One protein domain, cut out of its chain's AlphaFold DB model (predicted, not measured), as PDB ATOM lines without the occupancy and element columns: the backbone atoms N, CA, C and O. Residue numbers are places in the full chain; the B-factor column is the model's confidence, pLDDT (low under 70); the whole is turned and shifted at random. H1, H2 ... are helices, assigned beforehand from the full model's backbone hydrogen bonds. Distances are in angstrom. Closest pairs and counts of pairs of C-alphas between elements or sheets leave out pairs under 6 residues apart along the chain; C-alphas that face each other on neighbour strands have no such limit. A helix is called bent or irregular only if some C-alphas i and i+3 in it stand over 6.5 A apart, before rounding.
ATOM      1  N   ALA A 262      13.406 -31.988 -26.369       89.50
ATOM      2  CA  ALA A 262      12.128 -31.403 -25.979       89.50
ATOM      3  C   ALA A 262      11.036 -32.477 -25.888       89.50
ATOM      4  O   ALA A 262      10.337 -32.540 -24.878       89.50
ATOM      5  N   ARG A 263      10.977 -33.387 -26.867       85.69
ATOM      6  CA  ARG A 263      10.067 -34.537 -26.862       85.69
ATOM      7  C   ARG A 263      10.269 -35.414 -25.626       85.69
ATOM      8  O   ARG A 263       9.329 -35.602 -24.867       85.69
ATOM      9  N   ARG A 264      11.502 -35.839 -25.329       84.88
ATOM     10  CA  ARG A 264      11.806 -36.639 -24.123       84.88
ATOM     11  C   ARG A 264      11.515 -35.915 -22.810       84.88
ATOM     12  O   ARG A 264      11.308 -36.546 -21.775       84.88
ATOM     13  N   ARG A 265      11.589 -34.581 -22.784       87.81
ATOM     14  CA  ARG A 265      11.163 -33.798 -21.612       87.81
ATOM     15  C   ARG A 265       9.642 -33.817 -21.477       87.81
ATOM     16  O   ARG A 265       9.171 -34.005 -20.364       87.81
ATOM     17  N   ALA A 266       8.902 -33.656 -22.573       86.19
ATOM     18  CA  ALA A 266       7.442 -33.743 -22.572       86.19
ATOM     19  C   ALA A 266       6.959 -35.146 -22.165       86.19
ATOM     20  O   ALA A 266       6.165 -35.258 -21.242       86.19
ATOM     21  N   GLU A 267       7.533 -36.208 -22.737       85.12
ATOM     22  CA  GLU A 267       7.225 -37.601 -22.370       85.12
ATOM     23  C   GLU A 267       7.441 -37.865 -20.874       85.12
ATOM     24  O   GLU A 267       6.593 -38.467 -20.221       85.12
ATOM     25  N   ARG A 268       8.549 -37.371 -20.299       85.69
ATOM     26  CA  ARG A 268       8.790 -37.463 -18.850       85.69
ATOM     27  C   ARG A 268       7.745 -36.697 -18.048       85.69
ATOM     28  O   ARG A 268       7.229 -37.253 -17.093       85.69
ATOM     29  N   LYS A 269       7.384 -35.477 -18.459       89.19
ATOM     30  CA  LYS A 269       6.315 -34.707 -17.803       89.19
ATOM     31  C   LYS A 269       4.979 -35.449 -17.834       89.19
ATOM     32  O   LYS A 269       4.320 -35.507 -16.807       89.19
ATOM     33  N   HIS A 270       4.597 -36.032 -18.971       86.88
ATOM     34  CA  HIS A 270       3.347 -36.792 -19.088       86.88
ATOM     35  C   HIS A 270       3.380 -38.049 -18.211       86.88
ATOM     36  O   HIS A 270       2.436 -38.319 -17.475       86.88
ATOM     37  N   ARG A 271       4.502 -38.779 -18.224       87.56
ATOM     38  CA  ARG A 271       4.711 -39.962 -17.382       87.56
ATOM     39  C   ARG A 271       4.661 -39.625 -15.893       87.56
ATOM     40  O   ARG A 271       4.031 -40.349 -15.130       87.56
ATOM     41  N   ASP A 272       5.324 -38.550 -15.483       88.50
ATOM     42  CA  ASP A 272       5.407 -38.147 -14.083       88.50
ATOM     43  C   ASP A 272       4.056 -37.568 -13.606       88.50
ATOM     44  O   ASP A 272       3.620 -37.939 -12.523       88.50
ATOM     45  N   LYS A 273       3.323 -36.806 -14.444       89.88
ATOM     46  CA  LYS A 273       1.930 -36.359 -14.189       89.88
ATOM     47  C   LYS A 273       0.981 -37.552 -14.005       89.88
ATOM     48  O   LYS A 273       0.163 -37.561 -13.091       89.88
ATOM     49  N   PHE A 274       1.101 -38.582 -14.850       88.25
ATOM     50  CA  PHE A 274       0.305 -39.807 -14.724       88.25
ATOM     51  C   PHE A 274       0.666 -40.600 -13.461       88.25
ATOM     52  O   PHE A 274      -0.220 -41.051 -12.739       88.25
ATOM     53  N   ARG A 275       1.963 -40.734 -13.157       88.00
ATOM     54  CA  ARG A 275       2.441 -41.375 -11.926       88.00
ATOM     55  C   ARG A 275       1.954 -40.641 -10.681       88.00
ATOM     56  O   ARG A 275       1.503 -41.300  -9.758       88.00
ATOM     57  N   GLU A 276       2.041 -39.315 -10.650       87.81
ATOM     58  CA  GLU A 276       1.559 -38.492  -9.539       87.81
ATOM     59  C   GLU A 276       0.061 -38.689  -9.318       87.81
ATOM     60  O   GLU A 276      -0.353 -38.928  -8.193       87.81
ATOM     61  N   MET A 277      -0.735 -38.701 -10.387       88.06
ATOM     62  CA  MET A 277      -2.170 -38.978 -10.301       88.06
ATOM     63  C   MET A 277      -2.466 -40.388  -9.767       88.06
ATOM     64  O   MET A 277      -3.303 -40.535  -8.884       88.06
ATOM     65  N   LEU A 278      -1.748 -41.418 -10.232       85.00
ATOM     66  CA  LEU A 278      -1.877 -42.780  -9.694       85.00
ATOM     67  C   LEU A 278      -1.495 -42.864  -8.213       85.00
ATOM     68  O   LEU A 278      -2.146 -43.558  -7.439       85.00
ATOM     69  N   VAL A 279      -0.422 -42.180  -7.825       84.50
ATOM     70  CA  VAL A 279       0.063 -42.159  -6.445       84.50
ATOM     71  C   VAL A 279      -0.882 -41.354  -5.558       84.50
ATOM     72  O   VAL A 279      -1.149 -41.788  -4.457       84.50
ATOM     73  N   HIS A 280      -1.426 -40.226  -6.000       82.06
ATOM     74  CA  HIS A 280      -2.289 -39.389  -5.168       82.06
ATOM     75  C   HIS A 280      -3.701 -39.972  -5.027       82.06
ATOM     76  O   HIS A 280      -4.185 -40.162  -3.915       82.06
ATOM     77  N   ASP A 281      -4.347 -40.299  -6.147       79.31
ATOM     78  CA  ASP A 281      -5.768 -40.664  -6.156       79.31
ATOM     79  C   ASP A 281      -5.992 -42.149  -5.846       79.31
ATOM     80  O   ASP A 281      -7.074 -42.541  -5.415       79.31
ATOM     81  N   TYR A 282      -4.973 -42.984  -6.068       74.62
ATOM     82  CA  TYR A 282      -5.107 -44.437  -6.014       74.62
ATOM     83  C   TYR A 282      -4.065 -45.115  -5.111       74.62
ATOM     84  O   TYR A 282      -4.063 -46.345  -5.033       74.62
ATOM     85  N   MET A 283      -3.225 -44.370  -4.365       71.56
ATOM     86  CA  MET A 283      -2.280 -44.980  -3.409       71.56
ATOM     87  C   MET A 283      -2.980 -45.867  -2.403       71.56
ATOM     88  O   MET A 283      -2.486 -46.952  -2.137       71.56
ATOM     89  N   GLU A 284      -4.092 -45.415  -1.822       65.06
ATOM     90  CA  GLU A 284      -4.783 -46.169  -0.773       65.06
ATOM     91  C   GLU A 284      -5.328 -47.490  -1.314       65.06
ATOM     92  O   GLU A 284      -5.166 -48.527  -0.676       65.06
ATOM     93  N   GLN A 285      -5.862 -47.475  -2.537       65.94
ATOM     94  CA  GLN A 285      -6.297 -48.675  -3.246       65.94
ATOM     95  C   GLN A 285      -5.112 -49.579  -3.620       65.94
ATOM     96  O   GLN A 285      -5.197 -50.793  -3.492       65.94
ATOM     97  N   ILE A 286      -3.966 -49.025  -4.020       65.69
ATOM     98  CA  ILE A 286      -2.759 -49.820  -4.296       65.69
ATOM     99  C   ILE A 286      -2.143 -50.355  -2.986       65.69
ATOM    100  O   ILE A 286      -1.621 -51.465  -2.961       65.69
ATOM    101  N   HIS A 287      -2.224 -49.627  -1.873       63.88
ATOM    102  CA  HIS A 287      -1.703 -50.027  -0.562       63.88
ATOM    103  C   HIS A 287      -2.598 -51.059   0.133       63.88
ATOM    104  O   HIS A 287      -2.069 -51.937   0.817       63.88
ATOM    105  N   SER A 288      -3.921 -51.026  -0.079       60.38
ATOM    106  CA  SER A 288      -4.861 -52.018   0.471       60.38
ATOM    107  C   SER A 288      -4.648 -53.433  -0.081       60.38
ATOM    108  O   SER A 288      -5.234 -54.383   0.423       60.38
ATOM    109  N   THR A 289      -3.789 -53.582  -1.093       52.78
ATOM    110  CA  THR A 289      -3.431 -54.859  -1.735       52.78
ATOM    111  C   THR A 289      -2.202 -55.530  -1.139       52.78
ATOM    112  O   THR A 289      -1.765 -56.589  -1.593       52.78
ATOM    113  N   VAL A 290      -1.597 -54.915  -0.121       53.00
ATOM    114  CA  VAL A 290      -0.550 -55.559   0.665       53.00
ATOM    115  C   VAL A 290      -1.247 -56.505   1.647       53.00
ATOM    116  O   VAL A 290      -1.932 -56.007   2.537       53.00
ATOM    117  N   PRO A 291      -1.072 -57.841   1.552       52.56
ATOM    118  CA  PRO A 291      -1.822 -58.781   2.383       52.56
ATOM    119  C   PRO A 291      -1.489 -58.559   3.854       52.56
ATOM    120  O   PRO A 291      -0.402 -58.921   4.310       52.56
ATOM    121  N   PHE A 307      -7.200 -53.712 -14.730       79.31
ATOM    122  CA  PHE A 307      -8.422 -53.625 -15.527       79.31
ATOM    123  C   PHE A 307      -9.566 -52.887 -14.831       79.31
ATOM    124  O   PHE A 307     -10.380 -52.272 -15.515       79.31
ATOM    125  N   ASP A 308      -9.640 -52.935 -13.504       79.19
ATOM    126  CA  ASP A 308     -10.674 -52.219 -12.758       79.19
ATOM    127  C   ASP A 308     -10.292 -50.756 -12.581       79.19
ATOM    128  O   ASP A 308     -11.100 -49.873 -12.848       79.19
ATOM    129  N   LEU A 309      -9.017 -50.501 -12.298       79.81
ATOM    130  CA  LEU A 309      -8.465 -49.155 -12.255       79.81
ATOM    131  C   LEU A 309      -8.539 -48.456 -13.629       79.81
ATOM    132  O   LEU A 309      -8.849 -47.273 -13.741       79.81
ATOM    133  N   HIS A 310      -8.292 -49.199 -14.707       82.25
ATOM    134  CA  HIS A 310      -8.304 -48.694 -16.079       82.25
ATOM    135  C   HIS A 310      -9.670 -48.153 -16.511       82.25
ATOM    136  O   HIS A 310      -9.714 -47.173 -17.256       82.25
ATOM    137  N   LYS A 311     -10.777 -48.731 -16.021       83.38
ATOM    138  CA  LYS A 311     -12.142 -48.275 -16.346       83.38
ATOM    139  C   LYS A 311     -12.379 -46.821 -15.942       83.38
ATOM    140  O   LYS A 311     -13.039 -46.114 -16.698       83.38
ATOM    141  N   ASP A 312     -11.779 -46.390 -14.835       81.06
ATOM    142  CA  ASP A 312     -11.923 -45.036 -14.288       81.06
ATOM    143  C   ASP A 312     -10.802 -44.092 -14.753       81.06
ATOM    144  O   ASP A 312     -10.962 -42.871 -14.782       81.06
ATOM    145  N   LEU A 313      -9.645 -44.647 -15.128       83.88
ATOM    146  CA  LEU A 313      -8.494 -43.874 -15.597       83.88
ATOM    147  C   LEU A 313      -8.571 -43.481 -17.070       83.88
ATOM    148  O   LEU A 313      -7.984 -42.468 -17.447       83.88
ATOM    149  N   LYS A 314      -9.244 -44.281 -17.906       83.75
ATOM    150  CA  LYS A 314      -9.172 -44.159 -19.371       83.75
ATOM    151  C   LYS A 314      -9.611 -42.797 -19.923       83.75
ATOM    152  O   LYS A 314      -9.121 -42.389 -20.971       83.75
ATOM    153  N   ASP A 315     -10.492 -42.104 -19.205       86.06
ATOM    154  CA  ASP A 315     -11.074 -40.824 -19.624       86.06
ATOM    155  C   ASP A 315     -10.348 -39.613 -19.005       86.06
ATOM    156  O   ASP A 315     -10.685 -38.463 -19.285       86.06
ATOM    157  N   ARG A 316      -9.327 -39.841 -18.166       85.50
ATOM    158  CA  ARG A 316      -8.567 -38.762 -17.523       85.50
ATOM    159  C   ARG A 316      -7.531 -38.163 -18.470       85.50
ATOM    160  O   ARG A 316      -6.807 -38.877 -19.162       85.50
ATOM    161  N   GLU A 317      -7.371 -36.842 -18.408       84.38
ATOM    162  CA  GLU A 317      -6.445 -36.083 -19.264       84.38
ATOM    163  C   GLU A 317      -5.006 -36.626 -19.201       84.38
ATOM    164  O   GLU A 317      -4.402 -36.914 -20.226       84.38
ATOM    165  N   ALA A 318      -4.481 -36.888 -18.001       83.75
ATOM    166  CA  ALA A 318      -3.128 -37.418 -17.825       83.75
ATOM    167  C   ALA A 318      -2.930 -38.842 -18.393       83.75
ATOM    168  O   ALA A 318      -1.800 -39.220 -18.700       83.75
ATOM    169  N   TYR A 319      -3.999 -39.630 -18.548       86.00
ATOM    170  CA  TYR A 319      -3.959 -40.931 -19.224       86.00
ATOM    171  C   TYR A 319      -3.977 -40.759 -20.752       86.00
ATOM    172  O   TYR A 319      -3.178 -41.380 -21.456       86.00
ATOM    173  N   ILE A 320      -4.829 -39.864 -21.263       85.62
ATOM    174  CA  ILE A 320      -4.926 -39.528 -22.692       85.62
ATOM    175  C   ILE A 320      -3.608 -38.910 -23.201       85.62
ATOM    176  O   ILE A 320      -3.094 -39.339 -24.236       85.62
ATOM    177  N   ASP A 321      -3.009 -37.984 -22.444       85.12
ATOM    178  CA  ASP A 321      -1.715 -37.342 -22.741       85.12
ATOM    179  C   ASP A 321      -0.570 -38.366 -22.855       85.12
ATOM    180  O   ASP A 321       0.332 -38.259 -23.701       85.12
ATOM    181  N   LEU A 322      -0.607 -39.388 -21.995       85.44
ATOM    182  CA  LEU A 322       0.380 -40.459 -21.967       85.44
ATOM    183  C   LEU A 322       0.210 -41.414 -23.158       85.44
ATOM    184  O   LEU A 322       1.200 -41.775 -23.785       85.44
ATOM    185  N   ILE A 323      -1.019 -41.774 -23.537       83.25
ATOM    186  CA  ILE A 323      -1.269 -42.630 -24.712       83.25
ATOM    187  C   ILE A 323      -0.995 -41.910 -26.029       83.25
ATOM    188  O   ILE A 323      -0.466 -42.512 -26.967       83.25
ATOM    189  N   GLY A 324      -1.297 -40.612 -26.106       78.38
ATOM    190  CA  GLY A 324      -0.947 -39.781 -27.261       78.38
ATOM    191  C   GLY A 324       0.567 -39.715 -27.513       78.38
ATOM    192  O   GLY A 324       1.010 -39.422 -28.626       78.38
ATOM    193  N   SER A 325       1.378 -40.048 -26.506       78.75
ATOM    194  CA  SER A 325       2.833 -40.138 -26.594       78.75
ATOM    195  C   SER A 325       3.252 -41.540 -27.069       78.75
ATOM    196  O   SER A 325       3.586 -42.415 -26.281       78.75
ATOM    197  N   ARG A 326       3.282 -41.760 -28.391       59.31
ATOM    198  CA  ARG A 326       3.561 -43.049 -29.080       59.31
ATOM    199  C   ARG A 326       4.846 -43.806 -28.655       59.31
ATOM    200  O   ARG A 326       5.033 -44.953 -29.055       59.31
ATOM    201  N   ASN A 327       5.719 -43.189 -27.856       62.50
ATOM    202  CA  ASN A 327       7.017 -43.717 -27.425       62.50
ATOM    203  C   ASN A 327       7.220 -43.714 -25.892       62.50
ATOM    204  O   ASN A 327       8.316 -44.046 -25.438       62.50
ATOM    205  N   SER A 328       6.223 -43.335 -25.084       67.44
ATOM    206  CA  SER A 328       6.333 -43.407 -23.620       67.44
ATOM    207  C   SER A 328       6.052 -44.817 -23.088       67.44
ATOM    208  O   SER A 328       5.413 -45.633 -23.755       67.44
ATOM    209  N   SER A 329       6.517 -45.097 -21.863       77.19
ATOM    210  CA  SER A 329       6.117 -46.283 -21.092       77.19
ATOM    211  C   SER A 329       4.597 -46.419 -21.092       77.19
ATOM    212  O   SER A 329       3.897 -45.412 -20.935       77.19
ATOM    213  N   GLN A 330       4.090 -47.638 -21.280       82.12
ATOM    214  CA  GLN A 330       2.648 -47.839 -21.310       82.12
ATOM    215  C   GLN A 330       2.068 -47.519 -19.926       82.12
ATOM    216  O   GLN A 330       2.729 -47.776 -18.915       82.12
ATOM    217  N   PRO A 331       0.831 -46.997 -19.842       85.06
ATOM    218  CA  PRO A 331       0.177 -46.735 -18.559       85.06
ATOM    219  C   PRO A 331       0.216 -47.945 -17.601       85.06
ATOM    220  O   PRO A 331       0.429 -47.782 -16.401       85.06
ATOM    221  N   TYR A 332       0.115 -49.162 -18.152       84.38
ATOM    222  CA  TYR A 332       0.238 -50.424 -17.414       84.38
ATOM    223  C   TYR A 332       1.637 -50.666 -16.826       84.38
ATOM    224  O   TYR A 332       1.758 -51.162 -15.706       84.38
ATOM    225  N   ASP A 333       2.700 -50.304 -17.548       85.81
ATOM    226  CA  ASP A 333       4.080 -50.465 -17.072       85.81
ATOM    227  C   ASP A 333       4.333 -49.568 -15.856       85.81
ATOM    228  O   ASP A 333       4.896 -50.013 -14.857       85.81
ATOM    229  N   ILE A 334       3.837 -48.326 -15.907       85.94
ATOM    230  CA  ILE A 334       3.943 -47.366 -14.800       85.94
ATOM    231  C   ILE A 334       3.180 -47.878 -13.577       85.94
ATOM    232  O   ILE A 334       3.713 -47.844 -12.469       85.94
ATOM    233  N   PHE A 335       1.963 -48.390 -13.772       85.00
ATOM    234  CA  PHE A 335       1.189 -49.013 -12.699       85.00
ATOM    235  C   PHE A 335       1.939 -50.189 -12.069       85.00
ATOM    236  O   PHE A 335       2.127 -50.214 -10.856       85.00
ATOM    237  N   ASN A 336       2.449 -51.118 -12.879       84.62
ATOM    238  CA  ASN A 336       3.207 -52.265 -12.384       84.62
ATOM    239  C   ASN A 336       4.452 -51.862 -11.598       84.62
ATOM    240  O   ASN A 336       4.777 -52.508 -10.600       84.62
ATOM    241  N   ASP A 337       5.164 -50.829 -12.043       85.56
ATOM    242  CA  ASP A 337       6.348 -50.333 -11.354       85.56
ATOM    243  C   ASP A 337       5.989 -49.700 -10.005       85.56
ATOM    244  O   ASP A 337       6.650 -49.996  -9.009       85.56
ATOM    245  N   ILE A 338       4.892 -48.937  -9.926       84.25
ATOM    246  CA  ILE A 338       4.354 -48.435  -8.651       84.25
ATOM    247  C   ILE A 338       3.944 -49.609  -7.749       84.25
ATOM    248  O   ILE A 338       4.350 -49.668  -6.591       84.25
ATOM    249  N   SER A 339       3.218 -50.606  -8.260       80.81
ATOM    250  CA  SER A 339       2.809 -51.775  -7.469       80.81
ATOM    251  C   SER A 339       3.995 -52.630  -7.006       80.81
ATOM    252  O   SER A 339       3.940 -53.271  -5.954       80.81
ATOM    253  N   LYS A 340       5.083 -52.712  -7.784       82.31
ATOM    254  CA  LYS A 340       6.333 -53.360  -7.347       82.31
ATOM    255  C   LYS A 340       6.997 -52.563  -6.231       82.31
ATOM    256  O   LYS A 340       7.473 -53.179  -5.278       82.31
ATOM    257  N   GLU A 341       7.003 -51.240  -6.345       83.38
ATOM    258  CA  GLU A 341       7.576 -50.341  -5.349       83.38
ATOM    259  C   GLU A 341       6.837 -50.442  -4.012       83.38
ATOM    260  O   GLU A 341       7.458 -50.743  -2.996       83.38
ATOM    261  N   VAL A 342       5.505 -50.367  -4.024       81.75
ATOM    262  CA  VAL A 342       4.665 -50.541  -2.825       81.75
ATOM    263  C   VAL A 342       4.903 -51.905  -2.166       81.75
ATOM    264  O   VAL A 342       5.101 -52.004  -0.954       81.75
ATOM    265  N   ARG A 343       4.976 -52.987  -2.956       79.12
ATOM    266  CA  ARG A 343       5.303 -54.327  -2.432       79.12
ATOM    267  C   ARG A 343       6.714 -54.400  -1.847       79.12
ATOM    268  O   ARG A 343       6.939 -55.131  -0.880       79.12
ATOM    269  N   ARG A 344       7.678 -53.680  -2.425       82.50
ATOM    270  CA  ARG A 344       9.057 -53.600  -1.926       82.50
ATOM    271  C   ARG A 344       9.106 -52.861  -0.590       82.50
ATOM    272  O   ARG A 344       9.721 -53.378   0.341       82.50
ATOM    273  N   GLU A 345       8.437 -51.720  -0.478       82.69
ATOM    274  CA  GLU A 345       8.341 -50.942   0.762       82.69
ATOM    275  C   GLU A 345       7.649 -51.729   1.879       82.69
ATOM    276  O   GLU A 345       8.152 -51.788   2.999       82.69
ATOM    277  N   ALA A 346       6.561 -52.438   1.568       77.69
ATOM    278  CA  ALA A 346       5.885 -53.309   2.526       77.69
ATOM    279  C   ALA A 346       6.801 -54.423   3.066       77.69
ATOM    280  O   ALA A 346       6.817 -54.680   4.272       77.69
ATOM    281  N   ARG A 347       7.596 -55.068   2.197       79.12
ATOM    282  CA  ARG A 347       8.595 -56.068   2.622       79.12
ATOM    283  C   ARG A 347       9.658 -55.456   3.534       79.12
ATOM    284  O   ARG A 347       9.998 -56.059   4.546       79.12
ATOM    285  N   GLN A 348      10.148 -54.260   3.207       85.06
ATOM    286  CA  GLN A 348      11.127 -53.554   4.038       85.06
ATOM    287  C   GLN A 348      10.553 -53.185   5.409       85.06
ATOM    288  O   GLN A 348      11.209 -53.418   6.420       85.06
ATOM    289  N   ARG A 349       9.310 -52.692   5.464       83.00
ATOM    290  CA  ARG A 349       8.628 -52.370   6.725       83.00
ATOM    291  C   ARG A 349       8.419 -53.606   7.603       83.00
ATOM    292  O   ARG A 349       8.596 -53.523   8.813       83.00
ATOM    293  N   ARG A 350       8.091 -54.762   7.015       78.12
ATOM    294  CA  ARG A 350       8.000 -56.035   7.758       78.12
ATOM    295  C   ARG A 350       9.342 -56.463   8.333       78.12
ATOM    296  O   ARG A 350       9.399 -56.763   9.516       78.12
ATOM    297  N   ALA A 351      10.403 -56.425   7.528       83.94
ATOM    298  CA  ALA A 351      11.747 -56.757   7.993       83.94
ATOM    299  C   ALA A 351      12.203 -55.829   9.136       83.94
ATOM    300  O   ALA A 351      12.798 -56.289  10.103       83.94
ATOM    301  N   GLN A 352      11.872 -54.534   9.073       86.25
ATOM    302  CA  GLN A 352      12.151 -53.592  10.164       86.25
ATOM    303  C   GLN A 352      11.399 -53.952  11.451       86.25
ATOM    304  O   GLN A 352      12.009 -53.996  12.516       86.25
ATOM    305  N   LEU A 353      10.100 -54.258  11.354       86.94
ATOM    306  CA  LEU A 353       9.295 -54.683  12.505       86.94
ATOM    307  C   LEU A 353       9.778 -56.017  13.091       86.94
ATOM    308  O   LEU A 353       9.742 -56.199  14.302       86.94
ATOM    309  N   GLU A 354      10.221 -56.954  12.256       88.50
ATOM    310  CA  GLU A 354      10.783 -58.234  12.698       88.50
ATOM    311  C   GLU A 354      12.102 -58.040  13.450       88.50
ATOM    312  O   GLU A 354      12.254 -58.558  14.553       88.50
ATOM    313  N   MET A 355      13.005 -57.208  12.921       89.44
ATOM    314  CA  MET A 355      14.249 -56.832  13.603       89.44
ATOM    315  C   MET A 355      13.984 -56.137  14.947       89.44
ATOM    316  O   MET A 355      14.701 -56.366  15.922       89.44
ATOM    317  N   GLU A 356      12.952 -55.294  15.025       87.69
ATOM    318  CA  GLU A 356      12.554 -54.626  16.267       87.69
ATOM    319  C   GLU A 356      11.958 -55.606  17.288       87.69
ATOM    320  O   GLU A 356      12.356 -55.585  18.455       87.69
ATOM    321  N   LYS A 357      11.089 -56.526  16.845       90.31
ATOM    322  CA  LYS A 357      10.556 -57.617  17.677       90.31
ATOM    323  C   LYS A 357      11.658 -58.545  18.179       90.31
ATOM    324  O   LYS A 357      11.642 -58.928  19.343       90.31
ATOM    325  N   GLU A 358      12.631 -58.892  17.338       89.88
ATOM    326  CA  GLU A 358      13.771 -59.712  17.750       89.88
ATOM    327  C   GLU A 358      14.633 -58.974  18.781       89.88
ATOM    328  O   GLU A 358      15.052 -59.566  19.780       89.88
ATOM    329  N   ARG A 359      14.857 -57.667  18.593       87.88
ATOM    330  CA  ARG A 359      15.559 -56.831  19.575       87.88
ATOM    331  C   ARG A 359      14.828 -56.821  20.919       87.88
ATOM    332  O   ARG A 359      15.483 -56.970  21.947       87.88
ATOM    333  N   GLN A 360      13.500 -56.705  20.902       86.88
ATOM    334  CA  GLN A 360      12.662 -56.744  22.100       86.88
ATOM    335  C   GLN A 360      12.676 -58.129  22.779       86.88
ATOM    336  O   GLN A 360      12.867 -58.230  23.989       86.88
ATOM    337  N   ALA A 361      12.594 -59.215  22.007       87.38
ATOM    338  CA  ALA A 361      12.689 -60.576  22.539       87.38
ATOM    339  C   ALA A 361      14.073 -60.874  23.147       87.38
ATOM    340  O   ALA A 361      14.184 -61.613  24.127       87.38
ATOM    341  N   ARG A 362      15.152 -60.300  22.594       85.69
ATOM    342  CA  ARG A 362      16.501 -60.396  23.176       85.69
ATOM    343  C   ARG A 362      16.608 -59.637  24.500       85.69
ATOM    344  O   ARG A 362      17.238 -60.166  25.414       85.69
ATOM    345  N   SER A 363      15.990 -58.459  24.632       81.12
ATOM    346  CA  SER A 363      15.934 -57.755  25.923       81.12
ATOM    347  C   SER A 363      15.105 -58.513  26.962       81.12
ATOM    348  O   SER A 363      15.576 -58.694  28.079       81.12
ATOM    349  N   GLU A 364      13.949 -59.068  26.587       83.50
ATOM    350  CA  GLU A 364      13.104 -59.865  27.492       83.50
ATOM    351  C   GLU A 364      13.801 -61.166  27.941       83.50
ATOM    352  O   GLU A 364      13.732 -61.555  29.108       83.50
ATOM    353  N   ARG A 365      14.557 -61.829  27.049       82.38
ATOM    354  CA  ARG A 365      15.388 -62.990  27.422       82.38
ATOM    355  C   ARG A 365      16.488 -62.615  28.414       82.38
ATOM    356  O   ARG A 365      16.697 -63.358  29.373       82.38
ATOM    357  N   ALA A 366      17.152 -61.478  28.211       73.94
ATOM    358  CA  ALA A 366      18.172 -60.983  29.133       73.94
ATOM    359  C   ALA A 366      17.591 -60.652  30.524       73.94
ATOM    360  O   ALA A 366      18.236 -60.932  31.532       73.94
ATOM    361  N   GLU A 367      16.357 -60.143  30.592       73.19
ATOM    362  CA  GLU A 367      15.641 -59.912  31.856       73.19
ATOM    363  C   GLU A 367      15.226 -61.229  32.535       73.19
ATOM    364  O   GLU A 367      15.466 -61.412  33.728       73.19
TER     365      GLU A 367
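AT A GLANCE: This is residues 262 to 291 and 307 to 367 of the 566 residues of the protein "FF domain-containing protein" of Perkinsus olseni (UniProt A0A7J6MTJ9). One long straight helix, H4, starts in a small helical body and sticks out of it as an arm with residues 348 to 367. In the body the kinked H1 crosses the first part of H4 obliquely, and the short H3 packs on H1, with the short H2 nearby. The printed part has 91 residues with four named helices, H1, H2, H3 and H4 in chain order, and no named strand: all helix. The whole is extended, with a radius of gyration of the C-alphas of 19.0 A and spans of 64 by 30 by 16 A.

IN THESE COORDINATES: H4, residues 331 to 367, measures 54.4 A from C-alpha 331 at (0.177, -46.735, -18.559) to C-alpha 367 at (15.641, -59.912, 31.856). H1, residues 262 to 287, measures 34.4 A from C-alpha 262 at (12.128, -31.403, -25.979). H1 has a kink of 61 degrees near residue 281 and is irregular: C-alphas 281 and 284 are 7.8 A apart. H3 is residues 317 to 323, 10.0 A; H2 is residues 307 to 313, 9.8 A.

HOW THE PARTS SIT: H4, with residues 331 to 342 alone, touches H1 at a steep tilt of 49 degrees, the same way; the closest C-alphas, of Ile 286 and Ser 339, are 6.7 A apart. H4 with residue 331 alone only just touches H3, with 3 pairs of C-alphas within 8 A, the closest Leu 322 and Pro 331 at 7.1 A; they are about perpendicular, 74 degrees. H1, with residues 267 to 277 alone, touches H3 at a steep tilt of 60 degrees, opposite ways; the closest C-alphas, of Phe 274 and Ala 318, are 5.2 A apart. The helix packing is mostly crossed, with 0 of these 3 pairs at a shallow tilt. H2 and H3 are close but not clearly touching, the closest C-alphas being Leu 313 and Tyr 319 at 6.5 A. H2 is near H1 and H4. Every O i to N i+4 pair is within hydrogen-bond range in H4; the counts are 20 of 22 in H1, 2 of 3 in H3 and 1 of 3 in H2, where 3 of 4 O i to N i+3 pairs are within range.

THE WHOLE: The C-alphas of Gly 324 and Glu 367, the two farthest apart, are 64.6 A apart. Residues 292 to 306 are not printed; C-alphas 291 and 307 are 19.8 A apart across the cut. The link H2 to H3 is tight and H3 to H4 short. Mean pLDDT of the printed part is 81.1; residues 284 to 291 and 326 to 328 are under 70.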